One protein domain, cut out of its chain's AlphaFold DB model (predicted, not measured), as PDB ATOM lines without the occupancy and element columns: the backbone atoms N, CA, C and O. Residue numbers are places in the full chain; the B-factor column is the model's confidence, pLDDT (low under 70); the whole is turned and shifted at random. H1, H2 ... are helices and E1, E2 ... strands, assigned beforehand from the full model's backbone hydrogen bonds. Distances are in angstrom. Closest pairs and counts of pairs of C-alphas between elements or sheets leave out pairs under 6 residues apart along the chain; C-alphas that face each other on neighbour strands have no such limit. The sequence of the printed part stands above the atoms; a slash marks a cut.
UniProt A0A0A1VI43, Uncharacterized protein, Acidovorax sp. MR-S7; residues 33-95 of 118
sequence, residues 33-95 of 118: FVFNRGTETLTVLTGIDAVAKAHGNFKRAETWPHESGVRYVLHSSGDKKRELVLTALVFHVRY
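What this domain is: This is residues 33 to 95 of the 118 residues of an uncharacterized protein of Acidovorax sp. MR-S7 (UniProt A0A0A1VI43). A narrow, strongly twisted sheet of four strands makes a wall, and one helix, H1, covers one of its faces, running along the long strand E4. E4 pairs with E3 over its residues 83 to 89 and with E1 over its residues 89 to 92, and the whole is drawn out into a rod spanning 43 by 20 by 15 A. The printed part has 63 residues, with one named helix and four named strands in the order E1, H1, E2, E3, E4, a mixed class of helices and strands. The sheet runs E1, E4, E3, E2 and is mixed, with E1 and E4 parallel and the other neighbours antiparallel. The whole is only just loose, close to compact, with a radius of gyration of the C-alphas of 12.9 A.

How they stand to each other: E1, residues 33 to 36, is an edge strand, parallel to E4, residues 83 to 92, at 29 degrees between their directions; N 34 and O 89 are 2.8 A apart, within hydrogen-bond range. H1, residues 41 to 54, is on the sheet at a height of 8.1 A and lies over E4, at 15 degrees to it on the local plane, along the strands. The closest C-alphas of H1 and E4 are those of Thr 41 and Val 90, 6.8 A apart. In H1 every O i to N i+4 pair is within hydrogen-bond range. E2, residues 58 to 62, is the other edge strand, and E3, residues 69 to 75, is its antiparallel neighbour at 145 degrees, a hairpin with N 73 and O 60 at 2.8 A. E3 and E4 form a second hairpin, antiparallel at 157 degrees, with N 84 and O 74 at 2.7 A. E2, E3 and E4 are a meander, each strand the antiparallel neighbour of the one before. E1, H1 and E2 make a split strand-helix-strand unit, two strands of one sheet that are not neighbours, with a helix between them along the chain and E4 and E3 between them in the sheet, and its crossover is right-handed. E1 is apart from E2 and from E3.

Where its parts are: E1 begins at C-alpha 33, (215.634, 219.403, 168.207), and is 9.5 A long. H1 is 20.1 A long and begins at C-alpha 41, (220.509, 224.645, 157.833). E2 is 11.3 A long and E3 20.0 A. E4, 29.1 A long, ends at C-alpha 92, (214.856, 227.275, 160.847).

The domain as a whole: The two C-alphas farthest apart are those of Lys 81 and Tyr 95, at 43.6 A. The printed part has no cut and no long link. The mean pLDDT of the printed part is 77.6, and residues 37 to 39, 65, 67, 77 to 78 and 94 to 95 are under 70.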
ATOM      1  N   PHE A  33     216.203 218.329 169.008       75.75
ATOM      2  CA  PHE A  33     215.634 219.403 168.207       75.75
ATOM      3  C   PHE A  33     216.565 220.613 168.245       75.75
ATOM      4  O   PHE A  33     216.877 221.138 169.313       75.75
ATOM      5  N   VAL A  34     217.024 221.050 167.077       76.38
ATOM      6  CA  VAL A  34     217.954 222.167 166.919       76.38
ATOM      7  C   VAL A  34     217.213 223.337 166.291       76.38
ATOM      8  O   VAL A  34     216.850 223.303 165.118       76.38
ATOM      9  N   PHE A  35     217.003 224.394 167.070       74.69
ATOM     10  CA  PHE A  35     216.410 225.637 166.587       74.69
ATOM     11  C   PHE A  35     217.513 226.554 166.070       74.69
ATOM     12  O   PHE A  35     218.262 227.165 166.832       74.69
ATOM     13  N   ASN A  36     217.642 226.607 164.752       73.56
ATOM     14  CA  ASN A  36     218.660 227.381 164.075       73.56
ATOM     15  C   ASN A  36     218.198 228.837 163.902       73.56
ATOM     16  O   ASN A  36     217.166 229.108 163.282       73.56
ATOM     17  N   ARG A  37     218.983 229.770 164.451       66.56
ATOM     18  CA  ARG A  37     218.678 231.203 164.537       66.56
ATOM     19  C   ARG A  37     219.576 232.007 163.589       66.56
ATOM     20  O   ARG A  37     220.472 232.720 164.027       66.56
ATOM     21  N   GLY A  38     219.340 231.858 162.284       64.38
ATOM     22  CA  GLY A  38     220.002 232.654 161.240       64.38
ATOM     23  C   GLY A  38     221.275 232.058 160.628       64.38
ATOM     24  O   GLY A  38     221.958 232.757 159.891       64.38
ATOM     25  N   THR A  39     221.610 230.791 160.893       68.06
ATOM     26  CA  THR A  39     222.643 230.067 160.120       68.06
ATOM     27  C   THR A  39     221.979 229.286 158.984       68.06
ATOM     28  O   THR A  39     220.790 228.971 159.055       68.06
ATOM     29  N   GLU A  40     222.711 228.935 157.931       73.56
ATOM     30  CA  GLU A  40     222.203 227.993 156.933       73.56
ATOM     31  C   GLU A  40     222.001 226.606 157.564       73.56
ATOM     32  O   GLU A  40     222.863 226.095 158.283       73.56
ATOM     33  N   THR A  41     220.847 225.983 157.310       73.25
ATOM     34  CA  THR A  41     220.509 224.645 157.833       73.25
ATOM     35  C   THR A  41     221.563 223.606 157.450       73.25
ATOM     36  O   THR A  41     221.901 222.747 158.261       73.25
ATOM     37  N   LEU A  42     222.146 223.730 156.255       77.94
ATOM     38  CA  LEU A  42     223.174 222.824 155.756       77.94
ATOM     39  C   LEU A  42     224.444 222.861 156.619       77.94
ATOM     40  O   LEU A  42     224.953 221.809 156.991       77.94
ATOM     41  N   THR A  43     224.897 224.048 157.037       79.12
ATOM     42  CA  THR A  43     226.052 224.198 157.940       79.12
ATOM     43  C   THR A  43     225.809 223.530 159.292       79.12
ATOM     44  O   THR A  43     226.705 222.891 159.846       79.12
ATOM     45  N   VAL A  44     224.589 223.652 159.825       77.50
ATOM     46  CA  VAL A  44     224.204 223.013 161.091       77.50
ATOM     47  C   VAL A  44     224.210 221.492 160.947       77.50
ATOM     48  O   VAL A  44     224.779 220.808 161.794       77.50
ATOM     49  N   LEU A  45     223.647 220.963 159.857       80.00
ATOM     50  CA  LEU A  45     223.662 219.529 159.569       80.00
ATOM     51  C   LEU A  45     225.092 218.990 159.411       80.00
ATOM     52  O   LEU A  45     225.407 217.955 159.988       80.00
ATOM     53  N   THR A  46     225.981 219.710 158.716       82.81
ATOM     54  CA  THR A  46     227.400 219.333 158.601       82.81
ATOM     55  C   THR A  46     228.101 219.310 159.962       82.81
ATOM     56  O   THR A  46     228.890 218.407 160.234       82.81
ATOM     57  N   GLY A  47     227.801 220.271 160.842       81.69
ATOM     58  CA  GLY A  47     228.345 220.298 162.200       81.69
ATOM     59  C   GLY A  47     227.867 219.119 163.052       81.69
ATOM     60  O   GLY A  47     228.676 218.480 163.723       81.69
ATOM     61  N   ILE A  48     226.570 218.799 162.987       81.50
ATOM     62  CA  ILE A  48     225.992 217.628 163.663       81.50
ATOM     63  C   ILE A  48     226.654 216.346 163.152       81.50
ATOM     64  O   ILE A  48     227.031 215.499 163.957       81.50
ATOM     65  N   ASP A  49     226.843 216.221 161.839       82.44
ATOM     66  CA  ASP A  49     227.454 215.044 161.224       82.44
ATOM     67  C   ASP A  49     228.905 214.829 161.665       82.44
ATOM     68  O   ASP A  49     229.275 213.719 162.053       82.44
ATOM     69  N   ALA A  50     229.709 215.895 161.687       82.62
ATOM     70  CA  ALA A  50     231.090 215.836 162.152       82.62
ATOM     71  C   ALA A  50     231.180 215.382 163.620       82.62
ATOM     72  O   ALA A  50     231.985 214.511 163.951       82.62
ATOM     73  N   VAL A  51     230.328 215.928 164.491       81.94
ATOM     74  CA  VAL A  51     230.308 215.582 165.921       81.94
ATOM     75  C   VAL A  51     229.787 214.162 166.143       81.94
ATOM     76  O   VAL A  51     230.389 213.399 166.899       81.94
ATOM     77  N   ALA A  52     228.707 213.774 165.461       81.00
ATOM     78  CA  ALA A  52     228.124 212.443 165.586       81.00
ATOM     79  C   ALA A  52     229.114 211.352 165.161       81.00
ATOM     80  O   ALA A  52     229.249 210.359 165.869       81.00
ATOM     81  N   LYS A  53     229.842 211.548 164.052       82.81
ATOM     82  CA  LYS A  53     230.849 210.595 163.551       82.81
ATOM     83  C   LYS A  53     232.125 210.551 164.389       82.81
ATOM     84  O   LYS A  53     232.765 209.507 164.450       82.81
ATOM     85  N   ALA A  54     232.498 211.660 165.028       83.12
ATOM     86  CA  ALA A  54     233.642 211.706 165.938       83.12
ATOM     87  C   ALA A  54     233.356 211.035 167.295       83.12
ATOM     88  O   ALA A  54     234.283 210.756 168.055       83.12
ATOM     89  N   HIS A  55     232.086 210.780 167.621       80.81
ATOM     90  CA  HIS A  55     231.709 210.215 168.906       80.81
ATOM     91  C   HIS A  55     232.155 208.749 169.030       80.81
ATOM     92  O   HIS A  55     231.858 207.925 168.168       80.81
ATOM     93  N   GLY A  56     232.791 208.386 170.149       80.12
ATOM     94  CA  GLY A  56     233.336 207.035 170.364       80.12
ATOM     95  C   GLY A  56     232.296 205.908 170.358       80.12
ATOM     96  O   GLY A  56     232.653 204.749 170.172       80.12
ATOM     97  N   ASN A  57     231.014 206.255 170.517       82.62
ATOM     98  CA  ASN A  57     229.906 205.303 170.432       82.62
ATOM     99  C   ASN A  57     229.215 205.248 169.062       82.62
ATOM    100  O   ASN A  57     228.185 204.588 168.923       82.62
ATOM    101  N   PHE A  58     229.708 205.982 168.066       84.69
ATOM    102  CA  PHE A  58     229.121 205.997 166.734       84.69
ATOM    103  C   PHE A  58     229.211 204.618 166.074       84.69
ATOM    104  O   PHE A  58     230.275 204.002 166.042       84.69
ATOM    105  N   LYS A  59     228.091 204.140 165.522       87.06
ATOM    106  CA  LYS A  59     228.034 202.860 164.809       87.06
ATOM    107  C   LYS A  59     227.796 203.055 163.316       87.06
ATOM    108  O   LYS A  59     228.539 202.510 162.507       87.06
ATOM    109  N   ARG A  60     226.747 203.796 162.947       88.00
ATOM    110  CA  ARG A  60     226.418 204.102 161.545       88.00
ATOM    111  C   ARG A  60     225.545 205.346 161.423       88.00
ATOM    112  O   ARG A  60     224.819 205.698 162.350       88.00
ATOM    113  N   ALA A  61     225.582 205.966 160.248       86.50
ATOM    114  CA  ALA A  61     224.546 206.896 159.817       86.50
ATOM    115  C   ALA A  61     223.402 206.098 159.183       86.50
ATOM    116  O   ALA A  61     223.650 205.157 158.430       86.50
ATOM    117  N   GLU A  62     222.166 206.453 159.512       85.25
ATOM    118  CA  GLU A  62     220.975 205.818 158.961       85.25
ATOM    119  C   GLU A  62     220.464 206.680 157.803       85.25
ATOM    120  O   GLU A  62     220.221 207.879 157.977       85.25
ATOM    121  N   THR A  63     220.300 206.086 156.619       77.94
ATOM    122  CA  THR A  63     219.762 206.798 155.455       77.94
ATOM    123  C   THR A  63     218.284 207.076 155.681       77.94
ATOM    124  O   THR A  63     217.424 206.233 155.434       77.94
ATOM    125  N   TRP A  64     217.989 208.278 156.162       79.00
ATOM    126  CA  TRP A  64     216.634 208.755 156.371       79.00
ATOM    127  C   TRP A  64     216.394 209.960 155.455       79.00
ATOM    128  O   TRP A  64     216.988 211.013 155.690       79.00
ATOM    129  N   PRO A  65     215.591 209.818 154.381       69.25
ATOM    130  CA  PRO A  65     215.382 210.878 153.400       69.25
ATOM    131  C   PRO A  65     214.436 211.934 153.976       69.25
ATOM    132  O   PRO A  65     213.244 211.959 153.679       69.25
ATOM    133  N   HIS A  66     214.970 212.786 154.847       72.88
ATOM    134  CA  HIS A  66     214.259 213.910 155.430       72.88
ATOM    135  C   HIS A  66     215.075 215.186 155.228       72.88
ATOM    136  O   HIS A  66     216.234 215.273 155.616       72.88
ATOM    137  N   GLU A  67     214.457 216.197 154.628       66.69
ATOM    138  CA  GLU A  67     215.111 217.448 154.220       66.69
ATOM    139  C   GLU A  67     215.673 218.272 155.391       66.69
ATOM    140  O   GLU A  67     216.661 218.985 155.246       66.69
ATOM    141  N   SER A  68     215.056 218.147 156.566       70.75
ATOM    142  CA  SER A  68     215.389 218.942 157.756       70.75
ATOM    143  C   SER A  68     215.997 218.110 158.886       70.75
ATOM    144  O   SER A  68     216.025 218.556 160.032       70.75
ATOM    145  N   GLY A  69     216.426 216.873 158.622       76.88
ATOM    146  CA  GLY A  69     216.896 216.006 159.696       76.88
ATOM    147  C   GLY A  69     217.830 214.893 159.266       76.88
ATOM    148  O   GLY A  69     217.852 214.469 158.119       76.88
ATOM    149  N   VAL A  70     218.596 214.412 160.236       81.62
ATOM    150  CA  VAL A  70     219.553 213.316 160.086       81.62
ATOM    151  C   VAL A  70     219.350 212.310 161.205       81.62
ATOM    152  O   VAL A  70     218.910 212.655 162.307       81.62
ATOM    153  N   ARG A  71     219.658 211.047 160.923       87.00
ATOM    154  CA  ARG A  71     219.533 209.964 161.891       87.00
ATOM    155  C   ARG A  71     220.837 209.187 161.992       87.00
ATOM    156  O   ARG A  71     221.461 208.845 160.991       87.00
ATOM    157  N   TYR A  72     221.224 208.889 163.221       86.38
ATOM    158  CA  TYR A  72     222.427 208.146 163.556       86.38
ATOM    159  C   TYR A  72     222.085 206.993 164.481       86.38
ATOM    160  O   TYR A  72     221.145 207.064 165.269       86.38
ATOM    161  N   VAL A  73     222.884 205.940 164.405       84.69
ATOM    162  CA  VAL A  73     222.845 204.839 165.354       84.69
ATOM    163  C   VAL A  73     224.141 204.864 166.141       84.69
ATOM    164  O   VAL A  73     225.235 204.767 165.578       84.69
ATOM    165  N   LEU A  74     224.000 205.003 167.449       83.69
ATOM    166  CA  LEU A  74     225.076 204.896 168.418       83.69
ATOM    167  C   LEU A  74     224.895 203.608 169.221       83.69
ATOM    168  O   LEU A  74     223.815 203.025 169.237       83.69
ATOM    169  N   HIS A  75     225.941 203.142 169.888       80.38
ATOM    170  CA  HIS A  75     225.805 202.113 170.913       80.38
ATOM    171  C   HIS A  75     225.786 202.729 172.317       80.38
ATOM    172  O   HIS A  75     226.276 203.837 172.537       80.38
ATOM    173  N   SER A  76     225.226 202.022 173.295       75.75
ATOM    174  CA  SER A  76     225.292 202.469 174.690       75.75
ATOM    175  C   SER A  76     226.728 202.379 175.235       75.75
ATOM    176  O   SER A  76     227.513 201.530 174.799       75.75
ATOM    177  N   SER A  77     227.091 203.243 176.192       68.25
ATOM    178  CA  SER A  77     228.454 203.350 176.749       68.25
ATOM    179  C   SER A  77     228.883 202.160 177.624       68.25
ATOM    180  O   SER A  77     230.044 202.083 178.011       68.25
ATOM    181  N   GLY A  78     227.990 201.203 177.891       68.19
ATOM    182  CA  GLY A  78     228.298 199.957 178.609       68.19
ATOM    183  C   GLY A  78     227.873 198.678 177.885       68.19
ATOM    184  O   GLY A  78     228.193 197.585 178.340       68.19
ATOM    185  N   ASP A  79     227.165 198.789 176.757       72.19
ATOM    186  CA  ASP A  79     226.649 197.637 176.017       72.19
ATOM    187  C   ASP A  79     226.638 197.932 174.513       72.19
ATOM    188  O   ASP A  79     225.751 198.611 173.992       72.19
ATOM    189  N   LYS A  80     227.631 197.381 173.803       73.44
ATOM    190  CA  LYS A  80     227.784 197.531 172.346       73.44
ATOM    191  C   LYS A  80     226.656 196.870 171.544       73.44
ATOM    192  O   LYS A  80     226.530 197.141 170.350       73.44
ATOM    193  N   LYS A  81     225.865 195.984 172.162       75.19
ATOM    194  CA  LYS A  81     224.718 195.327 171.520       75.19
ATOM    195  C   LYS A  81     223.451 196.174 171.607       75.19
ATOM    196  O   LYS A  81     222.568 195.997 170.773       75.19
ATOM    197  N   ARG A  82     223.367 197.101 172.568       77.38
ATOM    198  CA  ARG A  82     222.253 198.050 172.671       77.38
ATOM    199  C   ARG A  82     222.463 199.204 171.707       77.38
ATOM    200  O   ARG A  82     223.368 200.018 171.890       77.38
ATOM    201  N   GLU A  83     221.614 199.256 170.690       81.50
ATOM    202  CA  GLU A  83     221.559 200.366 169.746       81.50
ATOM    203  C   GLU A  83     220.739 201.525 170.325       81.50
ATOM    204  O   GLU A  83     219.701 201.327 170.956       81.50
ATOM    205  N   LEU A  84     221.231 202.737 170.097       80.12
ATOM    206  CA  LEU A  84     220.586 204.002 170.391       80.12
ATOM    207  C   LEU A  84     220.365 204.726 169.070       80.12
ATOM    208  O   LEU A  84     221.324 205.042 168.365       80.12
ATOM    209  N   VAL A  85     219.113 204.999 168.731       82.81
ATOM    210  CA  VAL A  85     218.779 205.762 167.529       82.81
ATOM    211  C   VAL A  85     218.714 207.234 167.902       82.81
ATOM    212  O   VAL A  85     217.810 207.653 168.618       82.81
ATOM    213  N   LEU A  86     219.664 208.022 167.408       81.94
ATOM    214  CA  LEU A  86     219.675 209.472 167.531       81.94
ATOM    215  C   LEU A  86     219.032 210.099 166.294       81.94
ATOM    216  O   LEU A  86     219.560 209.976 165.194       81.94
ATOM    217  N   THR A  87     217.927 210.815 166.469       81.56
ATOM    218  CA  THR A  87     217.313 211.629 165.410       81.56
ATOM    219  C   THR A  87     217.553 213.104 165.709       81.56
ATOM    220  O   THR A  87     217.105 213.598 166.741       81.56
ATOM    221  N   ALA A  88     218.245 213.812 164.821       80.31
ATOM    222  CA  ALA A  88     218.432 215.254 164.917       80.31
ATOM    223  C   ALA A  88     217.563 215.960 163.875       80.31
ATOM    224  O   ALA A  88     217.660 215.682 162.682       80.31
ATOM    225  N   LEU A  89     216.720 216.879 164.338       82.00
ATOM    226  CA  LEU A  89     215.834 217.688 163.505       82.00
ATOM    227  C   LEU A  89     216.224 219.154 163.642       82.00
ATOM    228  O   LEU A  89     216.309 219.670 164.755       82.00
ATOM    229  N   VAL A  90     216.467 219.816 162.516       79.19
ATOM    230  CA  VAL A  90     216.871 221.219 162.463       79.19
ATOM    231  C   VAL A  90     215.699 222.052 161.970       79.19
ATOM    232  O   VAL A  90     215.251 221.906 160.837       79.19
ATOM    233  N   PHE A  91     215.227 222.965 162.810       79.19
ATOM    234  CA  PHE A  91     214.184 223.916 162.454       79.19
ATOM    235  C   PHE A  91     214.792 225.290 162.241       79.19
ATOM    236  O   PHE A  91     215.489 225.818 163.109       79.19
ATOM    237  N   HIS A  92     214.504 225.888 161.090       74.19
ATOM    238  CA  HIS A  92     214.856 227.275 160.847       74.19
ATOM    239  C   HIS A  92     213.791 228.178 161.471       74.19
ATOM    240  O   HIS A  92     212.642 228.197 161.029       74.19
ATOM    241  N   VAL A  93     214.168 228.932 162.502       72.19
ATOM    242  CA  VAL A  93     213.258 229.884 163.142       72.19
ATOM    243  C   VAL A  93     213.400 231.218 162.425       72.19
ATOM    244  O   VAL A  93     214.379 231.940 162.628       72.19
ATOM    245  N   ARG A  94     212.424 231.554 161.573       55.94
ATOM    246  CA  ARG A  94     212.290 232.924 161.070       55.94
ATOM    247  C   ARG A  94     211.637 233.777 162.144       55.94
ATOM    248  O   ARG A  94     210.551 233.453 162.613       55.94
ATOM    249  N   TYR A  95     212.264 234.895 162.482       56.28
ATOM    250  CA  TYR A  95     211.526 235.988 163.095       56.28
ATOM    251  C   TYR A  95     210.663 236.616 161.999       56.28
ATOM    252  O   TYR A  95     211.198 237.188 161.051       56.28
TER     253      TYR A  95